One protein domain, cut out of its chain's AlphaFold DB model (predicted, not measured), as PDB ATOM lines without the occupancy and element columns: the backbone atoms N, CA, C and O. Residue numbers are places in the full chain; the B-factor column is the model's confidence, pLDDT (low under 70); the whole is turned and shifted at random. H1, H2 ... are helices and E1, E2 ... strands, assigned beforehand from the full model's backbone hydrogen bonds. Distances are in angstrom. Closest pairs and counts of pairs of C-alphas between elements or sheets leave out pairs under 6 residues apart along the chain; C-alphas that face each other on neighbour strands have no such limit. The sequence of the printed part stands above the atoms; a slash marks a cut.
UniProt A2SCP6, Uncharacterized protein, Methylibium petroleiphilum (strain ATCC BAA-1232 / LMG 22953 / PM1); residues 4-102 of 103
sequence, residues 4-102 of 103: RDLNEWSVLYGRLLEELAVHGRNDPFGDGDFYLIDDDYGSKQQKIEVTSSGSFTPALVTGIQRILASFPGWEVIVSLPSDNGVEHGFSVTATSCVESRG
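This is residues 4 to 102 of the 103 residues of an uncharacterized protein of Methylibium petroleiphilum (strain ATCC BAA-1232 / LMG 22953 / PM1) (UniProt A2SCP6). A strongly twisted sheet of five strands makes one layer, and two helices, H1 and H2, lie side by side over one of its faces as the second layer, leaving the other face without a named helix. H1 covers the E1 and E2 side of the sheet, and H2 covers the side of E4 and E5. The printed part has 99 residues, with two named helices and five named strands in the order H1, E1, E2, H2, E3, E4, E5; the class is mixed, helices and strands. The sheet runs E1, E2, E3, E4, E5 and is mixed, with E2 and E3 parallel and the other neighbours antiparallel. The whole is compact, with a radius of gyration of the C-alphas of 12.7 A, and elongated in outline, with spans of 40 by 26 by 25 A.

In the sheet, E2 (residues 45 to 50) and E3 (residues 75 to 79) are parallel, with N 48 and O 77 2.9 A apart, within hydrogen-bond range. E1 (residues 34 to 36) is an edge strand and forms an antiparallel hairpin with E2, with N 35 and O 49 at 2.8 A. E4 (residues 88 to 93) is antiparallel to E3, with N 78 and O 90 at 2.8 A. E5 (residues 96 to 101), the other edge strand, is antiparallel to E4, with N 91 and O 98 at 2.9 A. E3, E4 and E5 form a meander, each strand the antiparallel neighbour of the one before. H1 (residues 4 to 23) is on the sheet at a height of 9.2 A, over E1 and E2, and runs along the strands, at 4 degrees to E1 on the local plane; its closest C-alphas to E1 are those of Leu 17 and Leu 36, 7.1 A apart. H2 (residues 58 to 68) is on the same face at a height of 8.7 A, over E4 and, only just, with 3 C-alphas, over E5. It runs slantwise to the strands, at 33 degrees to E4 on the local plane, and the closest C-alphas of the two are those of Gln 65 and Thr 93, 6.0 A apart. E2, H2 and E3 form a strand-helix-strand unit, two parallel neighbour strands with a helix between, and its crossover is right-handed. H1 and H2 touch at a shallow tilt of 23 degrees, opposite ways, their closest C-alphas being those of Glu 19 and Gly 63, 6.6 A apart. In H2 every O i to N i+4 pair is within hydrogen-bond range; in H1, 14 of 16 are.

E2 spans 16.0 A from first to last C-alpha, E4 17.0 A, E5 15.9 A, E3 13.0 A and E1 6.4 A. H1 spans 29.3 A, from C-alpha 4 at (175.164, 162.711, 131.884), and H2 15.2 A. E5 ends with C-alpha 101 at (157.837, 136.526, 131.696).

The two C-alphas farthest apart, those of Arg 4 and Asn 84, are 41.1 A apart. The printed part has no cut; the link E4 to E5 is tight and the others are short. The mean pLDDT of the printed part is 89.8, with residues 41, 101 and 102 under 70.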
ATOM      1  N   ARG A   4     175.392 162.992 133.309       79.88
ATOM      2  CA  ARG A   4     175.164 162.711 131.884       79.88
ATOM      3  C   ARG A   4     173.952 161.811 131.679       79.88
ATOM      4  O   ARG A   4     173.146 162.114 130.811       79.88
ATOM      5  N   ASP A   5     173.807 160.773 132.499       83.50
ATOM      6  CA  ASP A   5     172.681 159.843 132.386       83.50
ATOM      7  C   ASP A   5     171.347 160.549 132.683       83.50
ATOM      8  O   ASP A   5     170.379 160.314 131.976       83.50
ATOM      9  N   LEU A   6     171.306 161.483 133.641       84.25
ATOM     10  CA  LEU A   6     170.104 162.295 133.915       84.25
ATOM     11  C   LEU A   6     169.694 163.174 132.720       84.25
ATOM     12  O   LEU A   6     168.509 163.322 132.424       84.25
ATOM     13  N   ASN A   7     170.671 163.748 132.012       88.12
ATOM     14  CA  ASN A   7     170.396 164.526 130.804       88.12
ATOM     15  C   ASN A   7     169.927 163.628 129.652       88.12
ATOM     16  O   ASN A   7     168.996 163.994 128.941       88.12
ATOM     17  N   GLU A   8     170.550 162.459 129.465       92.62
ATOM     18  CA  GLU A   8     170.096 161.467 128.482       92.62
ATOM     19  C   GLU A   8     168.664 161.018 128.778       92.62
ATOM     20  O   GLU A   8     167.835 161.020 127.870       92.62
ATOM     21  N   TRP A   9     168.370 160.710 130.045       92.81
ATOM     22  CA  TRP A   9     167.050 160.305 130.510       92.81
ATOM     23  C   TRP A   9     165.992 161.354 130.188       92.81
ATOM     24  O   TRP A   9     164.989 161.030 129.567       92.81
ATOM     25  N   SER A  10     166.231 162.624 130.525       92.25
ATOM     26  CA  SER A  10     165.260 163.697 130.274       92.25
ATOM     27  C   SER A  10     164.920 163.841 128.785       92.25
ATOM     28  O   SER A  10     163.753 164.015 128.423       92.25
ATOM     29  N   VAL A  11     165.916 163.713 127.899       95.31
ATOM     30  CA  VAL A  11     165.692 163.772 126.445       95.31
ATOM     31  C   VAL A  11     164.993 162.508 125.938       95.31
ATOM     32  O   VAL A  11     164.097 162.606 125.098       95.31
ATOM     33  N   LEU A  12     165.380 161.329 126.432       95.75
ATOM     34  CA  LEU A  12     164.731 160.059 126.109       95.75
ATOM     35  C   LEU A  12     163.254 160.078 126.521       95.75
ATOM     36  O   LEU A  12     162.393 159.766 125.702       95.75
ATOM     37  N   TYR A  13     162.971 160.500 127.753       95.50
ATOM     38  CA  TYR A  13     161.632 160.622 128.319       95.50
ATOM     39  C   TYR A  13     160.745 161.514 127.448       95.50
ATOM     40  O   TYR A  13     159.667 161.094 127.033       95.50
ATOM     41  N   GLY A  14     161.225 162.710 127.085       96.50
ATOM     42  CA  GLY A  14     160.480 163.625 126.216       96.50
ATOM     43  C   GLY A  14     160.141 163.016 124.852       96.50
ATOM     44  O   GLY A  14     158.998 163.090 124.412       96.50
ATOM     45  N   ARG A  15     161.103 162.340 124.209       97.75
ATOM     46  CA  ARG A  15     160.875 161.684 122.908       97.75
ATOM     47  C   ARG A  15     159.908 160.508 122.995       97.75
ATOM     48  O   ARG A  15     159.116 160.302 122.082       97.75
ATOM     49  N   LEU A  16     159.982 159.725 124.069       97.50
ATOM     50  CA  LEU A  16     159.048 158.625 124.293       97.50
ATOM     51  C   LEU A  16     157.635 159.146 124.546       97.50
ATOM     52  O   LEU A  16     156.691 158.569 124.022       97.50
ATOM     53  N   LEU A  17     157.486 160.248 125.282       96.75
ATOM     54  CA  LEU A  17     156.189 160.887 125.496       96.75
ATOM     55  C   LEU A  17     155.563 161.350 124.168       96.75
ATOM     56  O   LEU A  17     154.381 161.108 123.931       96.75
ATOM     57  N   GLU A  18     156.361 161.970 123.293       97.25
ATOM     58  CA  GLU A  18     155.932 162.379 121.949       97.25
ATOM     59  C   GLU A  18     155.516 161.184 121.082       97.25
ATOM     60  O   GLU A  18     154.479 161.240 120.423       97.25
ATOM     61  N   GLU A  19     156.286 160.093 121.100       97.06
ATOM     62  CA  GLU A  19     155.950 158.877 120.352       97.06
ATOM     63  C   GLU A  19     154.677 158.221 120.890       97.06
ATOM     64  O   GLU A  19     153.780 157.901 120.115       97.06
ATOM     65  N   LEU A  20     154.546 158.062 122.210       95.31
ATOM     66  CA  LEU A  20     153.367 157.455 122.835       95.31
ATOM     67  C   LEU A  20     152.083 158.222 122.511       95.31
ATOM     68  O   LEU A  20     151.052 157.594 122.268       95.31
ATOM     69  N   ALA A  21     152.150 159.552 122.426       95.56
ATOM     70  CA  ALA A  21     151.010 160.398 122.071       95.56
ATOM     71  C   ALA A  21     150.440 160.114 120.666       95.56
ATOM     72  O   ALA A  21     149.292 160.464 120.389       95.56
ATOM     73  N   VAL A  22     151.208 159.469 119.778       95.56
ATOM     74  CA  VAL A  22     150.730 159.018 118.459       95.56
ATOM     75  C   VAL A  22     149.838 157.778 118.577       95.56
ATOM     76  O   VAL A  22     148.944 157.585 117.753       95.56
ATOM     77  N   HIS A  23     150.067 156.941 119.590       94.00
ATOM     78  CA  HIS A  23     149.411 155.637 119.743       94.00
ATOM     79  C   HIS A  23     148.303 155.633 120.795       94.00
ATOM     80  O   HIS A  23     147.490 154.714 120.797       94.00
ATOM     81  N   GLY A  24     148.250 156.631 121.677       93.56
ATOM     82  CA  GLY A  24     147.229 156.705 122.716       93.56
ATOM     83  C   GLY A  24     147.465 157.819 123.728       93.56
ATOM     84  O   GLY A  24     148.318 158.693 123.557       93.56
ATOM     85  N   ARG A  25     146.681 157.800 124.805       94.25
ATOM     86  CA  ARG A  25     146.764 158.779 125.892       94.25
ATOM     87  C   ARG A  25     147.704 158.298 126.995       94.25
ATOM     88  O   ARG A  25     147.474 157.245 127.577       94.25
ATOM     89  N   ASN A  26     148.703 159.110 127.336       92.69
ATOM     90  CA  ASN A  26     149.488 158.922 128.556       92.69
ATOM     91  C   ASN A  26     148.710 159.451 129.773       92.69
ATOM     92  O   ASN A  26     148.353 160.631 129.786       92.69
ATOM     93  N   ASP A  27     148.462 158.614 130.779       91.75
ATOM     94  CA  ASP A  27     147.743 158.988 131.999       91.75
ATOM     95  C   ASP A  27     148.253 158.188 133.219       91.75
ATOM     96  O   ASP A  27     148.112 156.964 133.250       91.75
ATOM     97  N   PRO A  28     148.822 158.852 134.242       87.62
ATOM     98  CA  PRO A  28     149.379 158.187 135.423       87.62
ATOM     99  C   PRO A  28     148.323 157.607 136.376       87.62
ATOM    100  O   PRO A  28     148.677 156.889 137.307       87.62
ATOM    101  N   PHE A  29     147.038 157.920 136.187       86.00
ATOM    102  CA  PHE A  29     145.941 157.424 137.024       86.00
ATOM    103  C   PHE A  29     145.256 156.188 136.429       86.00
ATOM    104  O   PHE A  29     144.328 155.656 137.036       86.00
ATOM    105  N   GLY A  30     145.721 155.710 135.272       81.31
ATOM    106  CA  GLY A  30     145.224 154.494 134.628       81.31
ATOM    107  C   GLY A  30     144.019 154.700 133.713       81.31
ATOM    108  O   GLY A  30     143.546 153.735 133.119       81.31
ATOM    109  N   ASP A  31     143.548 155.939 133.533       86.69
ATOM    110  CA  ASP A  31     142.448 156.238 132.606       86.69
ATOM    111  C   ASP A  31     142.919 156.280 131.133       86.69
ATOM    112  O   ASP A  31     142.110 156.387 130.207       86.69
ATOM    113  N   GLY A  32     144.230 156.255 130.891       90.00
ATOM    114  CA  GLY A  32     144.861 156.323 129.571       90.00
ATOM    115  C   GLY A  32     145.092 154.962 128.917       90.00
ATOM    116  O   GLY A  32     144.597 153.934 129.373       90.00
ATOM    117  N   ASP A  33     145.870 154.975 127.840       93.00
ATOM    118  CA  ASP A  33     146.393 153.784 127.161       93.00
ATOM    119  C   ASP A  33     147.761 153.361 127.705       93.00
ATOM    120  O   ASP A  33     148.124 152.182 127.646       93.00
ATOM    121  N   PHE A  34     148.513 154.340 128.217       93.94
ATOM    122  CA  PHE A  34     149.870 154.176 128.714       93.94
ATOM    123  C   PHE A  34     150.108 155.013 129.966       93.94
ATOM    124  O   PHE A  34     149.492 156.062 130.153       93.94
ATOM    125  N   TYR A  35     151.108 154.614 130.737       94.06
ATOM    126  CA  TYR A  35     151.772 155.446 131.721       94.06
ATOM    127  C   TYR A  35     153.292 155.323 131.560       94.06
ATOM    128  O   TYR A  35     153.897 154.286 131.836       94.06
ATOM    129  N   LEU A  36     153.922 156.392 131.075       95.25
ATOM    130  CA  LEU A  36     155.372 156.545 131.056       95.25
ATOM    131  C   LEU A  36     155.840 156.974 132.450       95.25
ATOM    132  O   LEU A  36     155.646 158.129 132.838       95.25
ATOM    133  N   ILE A  37     156.465 156.045 133.175       93.25
ATOM    134  CA  ILE A  37     156.914 156.270 134.553       93.25
ATOM    135  C   ILE A  37     157.914 157.430 134.578       93.25
ATOM    136  O   ILE A  37     158.947 157.382 133.910       93.25
ATOM    137  N   ASP A  38     157.602 158.474 135.336       89.12
ATOM    138  CA  ASP A  38     158.403 159.698 135.469       89.12
ATOM    139  C   ASP A  38     159.476 159.612 136.566       89.12
ATOM    140  O   ASP A  38     160.152 160.597 136.864       89.12
ATOM    141  N   ASP A  39     159.665 158.415 137.121       81.69
ATOM    142  CA  ASP A  39     160.643 158.106 138.156       81.69
ATOM    143  C   ASP A  39     161.853 157.353 137.580       81.69
ATOM    144  O   ASP A  39     161.732 156.261 137.006       81.69
ATOM    145  N   ASP A  40     163.038 157.939 137.750       72.88
ATOM    146  CA  ASP A  40     164.317 157.347 137.368       72.88
ATOM    147  C   ASP A  40     164.957 156.647 138.574       72.88
ATOM    148  O   ASP A  40     165.547 157.269 139.460       72.88
ATOM    149  N   TYR A  41     164.910 155.312 138.576       67.25
ATOM    150  CA  TYR A  41     165.537 154.475 139.605       67.25
ATOM    151  C   TYR A  41     167.074 154.394 139.481       67.25
ATOM    152  O   TYR A  41     167.720 153.604 140.177       67.25
ATOM    153  N   GLY A  42     167.689 155.201 138.612       71.62
ATOM    154  CA  GLY A  42     169.138 155.316 138.472       71.62
ATOM    155  C   GLY A  42     169.778 154.204 137.640       71.62
ATOM    156  O   GLY A  42     170.991 153.978 137.765       71.62
ATOM    157  N   SER A  43     168.982 153.522 136.812       82.81
ATOM    158  CA  SER A  43     169.406 152.552 135.797       82.81
ATOM    159  C   SER A  43     169.176 153.119 134.389       82.81
ATOM    160  O   SER A  43     168.407 154.054 134.203       82.81
ATOM    161  N   LYS A  44     169.826 152.559 133.359       91.19
ATOM    162  CA  LYS A  44     169.549 152.921 131.952       91.19
ATOM    163  C   LYS A  44     168.274 152.241 131.435       91.19
ATOM    164  O   LYS A  44     168.279 151.589 130.394       91.19
ATOM    165  N   GLN A  45     167.197 152.343 132.204       92.94
ATOM    166  CA  GLN A  45     165.909 151.731 131.910       92.94
ATOM    167  C   GLN A  45     164.821 152.786 132.022       92.94
ATOM    168  O   GLN A  45     164.697 153.445 133.050       92.94
ATOM    169  N   GLN A  46     163.999 152.898 130.988       94.75
ATOM    170  CA  GLN A  46     162.750 153.645 131.053       94.75
ATOM    171  C   GLN A  46     161.588 152.657 131.120       94.75
ATOM    172  O   GLN A  46     161.572 151.670 130.390       94.75
ATOM    173  N   LYS A  47     160.607 152.908 131.985       94.75
ATOM    174  CA  LYS A  47     159.451 152.021 132.149       94.75
ATOM    175  C   LYS A  47     158.197 152.620 131.524       94.75
ATOM    176  O   LYS A  47     157.973 153.828 131.623       94.75
ATOM    177  N   ILE A  48     157.402 151.767 130.889       94.56
ATOM    178  CA  ILE A  48     156.082 152.081 130.343       94.56
ATOM    179  C   ILE A  48     155.108 151.031 130.862       94.56
ATOM    180  O   ILE A  48     155.309 149.838 130.645       94.56
ATOM    181  N   GLU A  49     154.035 151.465 131.501       93.31
ATOM    182  CA  GLU A  49     152.897 150.608 131.814       93.31
ATOM    183  C   GLU A  49     151.841 150.781 130.725       93.31
ATOM    184  O   GLU A  49     151.476 151.897 130.367       93.31
ATOM    185  N   VAL A  50     151.375 149.677 130.154       92.56
ATOM    186  CA  VAL A  50     150.282 149.655 129.182       92.56
ATOM    187  C   VAL A  50     149.016 149.289 129.938       92.56
ATOM    188  O   VAL A  50     148.949 148.242 130.578       92.56
ATOM    189  N   THR A  51     148.006 150.142 129.857       88.38
ATOM    190  CA  THR A  51     146.754 149.996 130.613       88.38
ATOM    191  C   THR A  51     145.613 149.501 129.731       88.38
ATOM    192  O   THR A  51     144.725 148.792 130.204       88.38
ATOM    193  N   SER A  52     145.656 149.808 128.432       85.50
ATOM    194  CA  SER A  52     144.649 149.395 127.454       85.50
ATOM    195  C   SER A  52     145.145 148.228 126.597       85.50
ATOM    196  O   SER A  52     146.246 148.244 126.034       85.50
ATOM    197  N   SER A  53     144.330 147.175 126.498       75.69
ATOM    198  CA  SER A  53     144.662 145.995 125.705       75.69
ATOM    199  C   SER A  53     144.693 146.339 124.211       75.69
ATOM    200  O   SER A  53     143.730 146.836 123.635       75.69
ATOM    201  N   GLY A  54     145.828 146.060 123.565       81.69
ATOM    202  CA  GLY A  54     146.045 146.337 122.141       81.69
ATOM    203  C   GLY A  54     146.802 147.631 121.834       81.69
ATOM    204  O   GLY A  54     147.224 147.802 120.693       81.69
ATOM    205  N   SER A  55     147.061 148.492 122.824       86.94
ATOM    206  CA  SER A  55     147.857 149.713 122.619       86.94
ATOM    207  C   SER A  55     149.354 149.406 122.429       86.94
ATOM    208  O   SER A  55     150.076 150.151 121.765       86.94
ATOM    209  N   PHE A  56     149.826 148.244 122.899       91.94
ATOM    210  CA  PHE A  56     151.164 147.739 122.583       91.94
ATOM    211  C   PHE A  56     151.211 147.073 121.200       91.94
ATOM    212  O   PHE A  56     150.943 145.882 121.043       91.94
ATOM    213  N   THR A  57     151.548 147.861 120.178       93.56
ATOM    214  CA  THR A  57     151.562 147.425 118.772       93.56
ATOM    215  C   THR A  57     152.982 147.303 118.202       93.56
ATOM    216  O   THR A  57     153.911 147.949 118.694       93.56
ATOM    217  N   PRO A  58     153.183 146.562 117.091       95.25
ATOM    218  CA  PRO A  58     154.466 146.555 116.380       95.25
ATOM    219  C   PRO A  58     154.921 147.945 115.908       95.25
ATOM    220  O   PRO A  58     156.123 148.203 115.805       95.25
ATOM    221  N   ALA A  59     153.973 148.846 115.622       96.06
ATOM    222  CA  ALA A  59     154.267 150.220 115.231       96.06
ATOM    223  C   ALA A  59     154.880 151.005 116.397       96.06
ATOM    224  O   ALA A  59     155.931 151.618 116.215       96.06
ATOM    225  N   LEU A  60     154.289 150.900 117.592       95.44
ATOM    226  CA  LEU A  60     154.837 151.490 118.813       95.44
ATOM    227  C   LEU A  60     156.231 150.930 119.128       95.44
ATOM    228  O   LEU A  60     157.158 151.699 119.368       95.44
ATOM    229  N   VAL A  61     156.414 149.606 119.048       96.62
ATOM    230  CA  VAL A  61     157.736 148.978 119.230       96.62
ATOM    231  C   VAL A  61     158.753 149.584 118.263       96.62
ATOM    232  O   VAL A  61     159.826 150.002 118.683       96.62
ATOM    233  N   THR A  62     158.406 149.703 116.982       97.38
ATOM    234  CA  THR A  62     159.299 150.290 115.970       97.38
ATOM    235  C   THR A  62     159.639 151.754 116.282       97.38
ATOM    236  O   THR A  62     160.784 152.170 116.090       97.38
ATOM    237  N   GLY A  63     158.674 152.539 116.769       97.38
ATOM    238  CA  GLY A  63     158.888 153.918 117.220       97.38
ATOM    239  C   GLY A  63     159.887 153.999 118.374       97.38
ATOM    240  O   GLY A  63     160.898 154.701 118.281       97.38
ATOM    241  N   ILE A  64     159.682 153.177 119.407       97.69
ATOM    242  CA  ILE A  64     160.586 153.061 120.560       97.69
ATOM    243  C   ILE A  64     162.003 152.671 120.110       97.69
ATOM    244  O   ILE A  64     162.978 153.308 120.511       97.69
ATOM    245  N   GLN A  65     162.140 151.676 119.230       98.00
ATOM    246  CA  GLN A  65     163.439 151.228 118.713       98.00
ATOM    247  C   GLN A  65     164.201 152.346 117.989       98.00
ATOM    248  O   GLN A  65     165.406 152.513 118.194       98.00
ATOM    249  N   ARG A  66     163.504 153.151 117.175       97.62
ATOM    250  CA  ARG A  66     164.103 154.303 116.478       97.62
ATOM    251  C   ARG A  66     164.616 155.358 117.447       97.62
ATOM    252  O   ARG A  66     165.684 155.919 117.210       97.62
ATOM    253  N   ILE A  67     163.882 155.617 118.527       97.88
ATOM    254  CA  ILE A  67     164.328 156.536 119.577       97.88
ATOM    255  C   ILE A  67     165.587 155.973 120.238       97.88
ATOM    256  O   ILE A  67     166.618 156.647 120.240       97.88
ATOM    257  N   LEU A  68     165.538 154.721 120.706       97.25
ATOM    258  CA  LEU A  68     166.638 154.054 121.412       97.25
ATOM    259  C   LEU A  68     167.921 153.921 120.583       97.25
ATOM    260  O   LEU A  68     169.008 153.878 121.155       97.25
ATOM    261  N   ALA A  69     167.844 153.943 119.250       96.81
ATOM    262  CA  ALA A  69     169.030 153.984 118.391       96.81
ATOM    263  C   ALA A  69     169.948 155.197 118.668       96.81
ATOM    264  O   ALA A  69     171.142 155.138 118.380       96.81
ATOM    265  N   SER A  70     169.414 156.281 119.246       96.56
ATOM    266  CA  SER A  70     170.188 157.462 119.669       96.56
ATOM    267  C   SER A  70     170.694 157.396 121.118       96.56
ATOM    268  O   SER A  70     171.448 158.275 121.526       96.56
ATOM    269  N   PHE A  71     170.290 156.385 121.895       94.75
ATOM    270  CA  PHE A  71     170.559 156.266 123.333       94.75
ATOM    271  C   PHE A  71     171.205 154.906 123.643       94.75
ATOM    272  O   PHE A  71     170.563 154.010 124.191       94.75
ATOM    273  N   PRO A  72     172.483 154.699 123.279       91.31
ATOM    274  CA  PRO A  72     173.142 153.415 123.479       91.31
ATOM    275  C   PRO A  72     173.192 153.030 124.964       91.31
ATOM    276  O   PRO A  72     173.550 153.830 125.833       91.31
ATOM    277  N   GLY A  73     172.856 151.770 125.240       91.50
ATOM    278  CA  GLY A  73     172.803 151.219 126.595       91.50
ATOM    279  C   GLY A  73     171.494 151.483 127.338       91.50
ATOM    280  O   GLY A  73     171.363 150.987 128.451       91.50
ATOM    281  N   TRP A  74     170.553 152.224 126.742       94.69
ATOM    282  CA  TRP A  74     169.194 152.354 127.254       94.69
ATOM    283  C   TRP A  74     168.287 151.238 126.731       94.69
ATOM    284  O   TRP A  74     168.390 150.821 125.573       94.69
ATOM    285  N   GLU A  75     167.366 150.797 127.578       95.75
ATOM    286  CA  GLU A  75     166.246 149.935 127.206       95.75
ATOM    287  C   GLU A  75     164.926 150.501 127.733       95.75
ATOM    288  O   GLU A  75     164.895 151.278 128.693       95.75
ATOM    289  N   VAL A  76     163.830 150.103 127.094       95.81
ATOM    290  CA  VAL A  76     162.476 150.381 127.564       95.81
ATOM    291  C   VAL A  76     161.853 149.082 128.052       95.81
ATOM    292  O   VAL A  76     161.722 148.129 127.285       95.81
ATOM    293  N   ILE A  77     161.457 149.059 129.318       94.62
ATOM    294  CA  ILE A  77     160.708 147.960 129.918       94.62
ATOM    295  C   ILE A  77     159.226 148.295 129.823       94.62
ATOM    296  O   ILE A  77     158.777 149.318 130.336       94.62
ATOM    297  N   VAL A  78     158.474 147.433 129.157       94.44
ATOM    298  CA  VAL A  78     157.036 147.574 128.958       94.44
ATOM    299  C   VAL A  78     156.327 146.537 129.810       94.44
ATOM    300  O   VAL A  78     156.576 145.347 129.640       94.44
ATOM    301  N   SER A  79     155.432 146.972 130.685       92.38
ATOM    302  CA  SER A  79     154.527 146.097 131.434       92.38
ATOM    303  C   SER A  79     153.153 146.116 130.776       92.38
ATOM    304  O   SER A  79     152.639 147.185 130.457       92.38
ATOM    305  N   LEU A  80     152.561 144.946 130.553       89.94
ATOM    306  CA  LEU A  80     151.196 144.808 130.048       89.94
ATOM    307  C   LEU A  80     150.212 144.560 131.200       89.94
ATOM    308  O   LEU A  80     150.628 144.078 132.258       89.94
ATOM    309  N   PRO A  81     148.905 144.827 131.001       84.50
ATOM    310  CA  PRO A  81     147.909 144.473 131.997       84.50
ATOM    311  C   PRO A  81     147.906 142.954 132.191       84.50
ATOM    312  O   PRO A  81     148.032 142.201 131.221       84.50
ATOM    313  N   SER A  82     147.758 142.499 133.435       81.50
ATOM    314  CA  SER A  82     147.729 141.067 133.729       81.50
ATOM    315  C   SER A  82     146.526 140.407 133.051       81.50
ATOM    316  O   SER A  82     145.380 140.768 133.322       81.50
ATOM    317  N   ASP A  83     146.773 139.398 132.216       74.88
ATOM    318  CA  ASP A  83     145.720 138.554 131.649       74.88
ATOM    319  C   ASP A  83     145.640 137.261 132.462       74.88
ATOM    320  O   ASP A  83     146.636 136.562 132.643       74.88
ATOM    321  N   ASN A  84     144.467 136.956 133.026       71.62
ATOM    322  CA  ASN A  84     144.253 135.771 133.870       71.62
ATOM    323  C   ASN A  84     145.230 135.635 135.063       71.62
ATOM    324  O   ASN A  84     145.522 134.528 135.514       71.62
ATOM    325  N   GLY A  85     145.722 136.763 135.586       71.88
ATOM    326  CA  GLY A  85     146.684 136.796 136.695       71.88
ATOM    327  C   GLY A  85     148.134 136.522 136.286       71.88
ATOM    328  O   GLY A  85     148.978 136.365 137.164       71.88
ATOM    329  N   VAL A  86     148.431 136.470 134.985       70.56
ATOM    330  CA  VAL A  86     149.794 136.360 134.454       70.56
ATOM    331  C   VAL A  86     150.276 137.743 134.029       70.56
ATOM    332  O   VAL A  86     149.643 138.411 133.212       70.56
ATOM    333  N   GLU A  87     151.402 138.178 134.591       75.12
ATOM    334  CA  GLU A  87     152.070 139.410 134.179       75.12
ATOM    335  C   GLU A  87     152.906 139.162 132.921       75.12
ATOM    336  O   GLU A  87     153.787 138.295 132.888       75.12
ATOM    337  N   HIS A  88     152.637 139.948 131.882       82.44
ATOM    338  CA  HIS A  88     153.423 139.961 130.656       82.44
ATOM    339  C   HIS A  88     154.208 141.265 130.576       82.44
ATOM    340  O   HIS A  88     153.673 142.340 130.840       82.44
ATOM    341  N   GLY A  89     155.470 141.177 130.169       89.44
ATOM    342  CA  GLY A  89     156.278 142.353 129.896       89.44
ATOM    343  C   GLY A  89     157.188 142.154 128.697       89.44
ATOM    344  O   GLY A  89     157.405 141.034 128.238       89.44
ATOM    345  N   PHE A  90     157.737 143.250 128.193       93.19
ATOM    346  CA  PHE A  90     158.698 143.255 127.100       93.19
ATOM    347  C   PHE A  90     159.884 144.146 127.450       93.19
ATOM    348  O   PHE A  90     159.703 145.251 127.951       93.19
ATOM    349  N   SER A  91     161.095 143.703 127.124       94.56
ATOM    350  CA  SER A  91     162.254 144.592 127.016       94.56
ATOM    351  C   SER A  91     162.444 144.976 125.552       94.56
ATOM    352  O   SER A  91     162.549 144.114 124.671       94.56
ATOM    353  N   VAL A  92     162.468 146.281 125.290       95.94
ATOM    354  CA  VAL A  92     162.715 146.869 123.976       95.94
ATOM    355  C   VAL A  92     164.076 147.556 123.999       95.94
ATOM    356  O   VAL A  92     164.324 148.463 124.790       95.94
ATOM    357  N   THR A  93     164.952 147.146 123.088       96.19
ATOM    358  CA  THR A  93     166.233 147.810 122.804       96.19
ATOM    359  C   THR A  93     166.196 148.385 121.395       96.19
ATOM    360  O   THR A  93     165.291 148.071 120.631       96.19
ATOM    361  N   ALA A  94     167.208 149.149 120.980       94.81
ATOM    362  CA  ALA A  94     167.291 149.680 119.614       94.81
ATOM    363  C   ALA A  94     167.155 148.622 118.492       94.81
ATOM    364  O   ALA A  94     166.813 148.968 117.364       94.81
ATOM    365  N   THR A  95     167.434 147.344 118.775       92.75
ATOM    366  CA  THR A  95     167.473 146.274 117.762       92.75
ATOM    367  C   THR A  95     166.620 145.055 118.089       92.75
ATOM    368  O   THR A  95     166.544 144.135 117.278       92.75
ATOM    369  N   SER A  96     166.001 144.994 119.266       93.69
ATOM    370  CA  SER A  96     165.214 143.832 119.686       93.69
ATOM    371  C   SER A  96     163.998 144.229 120.511       93.69
ATOM    372  O   SER A  96     163.931 145.318 121.073       93.69
ATOM    373  N   CYS A  97     163.029 143.322 120.555       93.69
ATOM    374  CA  CYS A  97     161.901 143.344 121.470       93.69
ATOM    375  C   CYS A  97     161.726 141.904 121.953       93.69
ATOM    376  O   CYS A  97     161.559 141.002 121.128       93.69
ATOM    377  N   VAL A  98     161.876 141.671 123.254       93.06
ATOM    378  CA  VAL A  98     161.886 140.330 123.848       93.06
ATOM    379  C   VAL A  98     160.846 140.280 124.952       93.06
ATOM    380  O   VAL A  98     160.836 141.150 125.816       93.06
ATOM    381  N   GLU A  99     159.985 139.261 124.927       88.94
ATOM    382  CA  GLU A  99     159.048 139.006 126.023       88.94
ATOM    383  C   GLU A  99     159.832 138.596 127.278       88.94
ATOM    384  O   GLU A  99     160.619 137.646 127.267       88.94
ATOM    385  N   SER A 100     159.597 139.308 128.369       77.62
ATOM    386  CA  SER A 100     160.020 138.948 129.715       77.62
ATOM    387  C   SER A 100     158.804 138.416 130.461       77.62
ATOM    388  O   SER A 100     157.847 139.147 130.708       77.62
ATOM    389  N   ARG A 101     158.840 137.131 130.815       62.44
ATOM    390  CA  ARG A 101     157.837 136.526 131.696       62.44
ATOM    391  C   ARG A 101     158.205 136.841 133.141       62.44
ATOM    392  O   ARG A 101     159.333 136.549 133.542       62.44
ATOM    393  N   GLY A 102     157.277 137.435 133.891       54.94
ATOM    394  CA  GLY A 102     157.390 137.506 135.348       54.94
ATOM    395  C   GLY A 102     157.476 136.087 135.918       54.94
ATOM    396  O   GLY A 102     156.783 135.191 135.431       54.94
TER     397      GLY A 102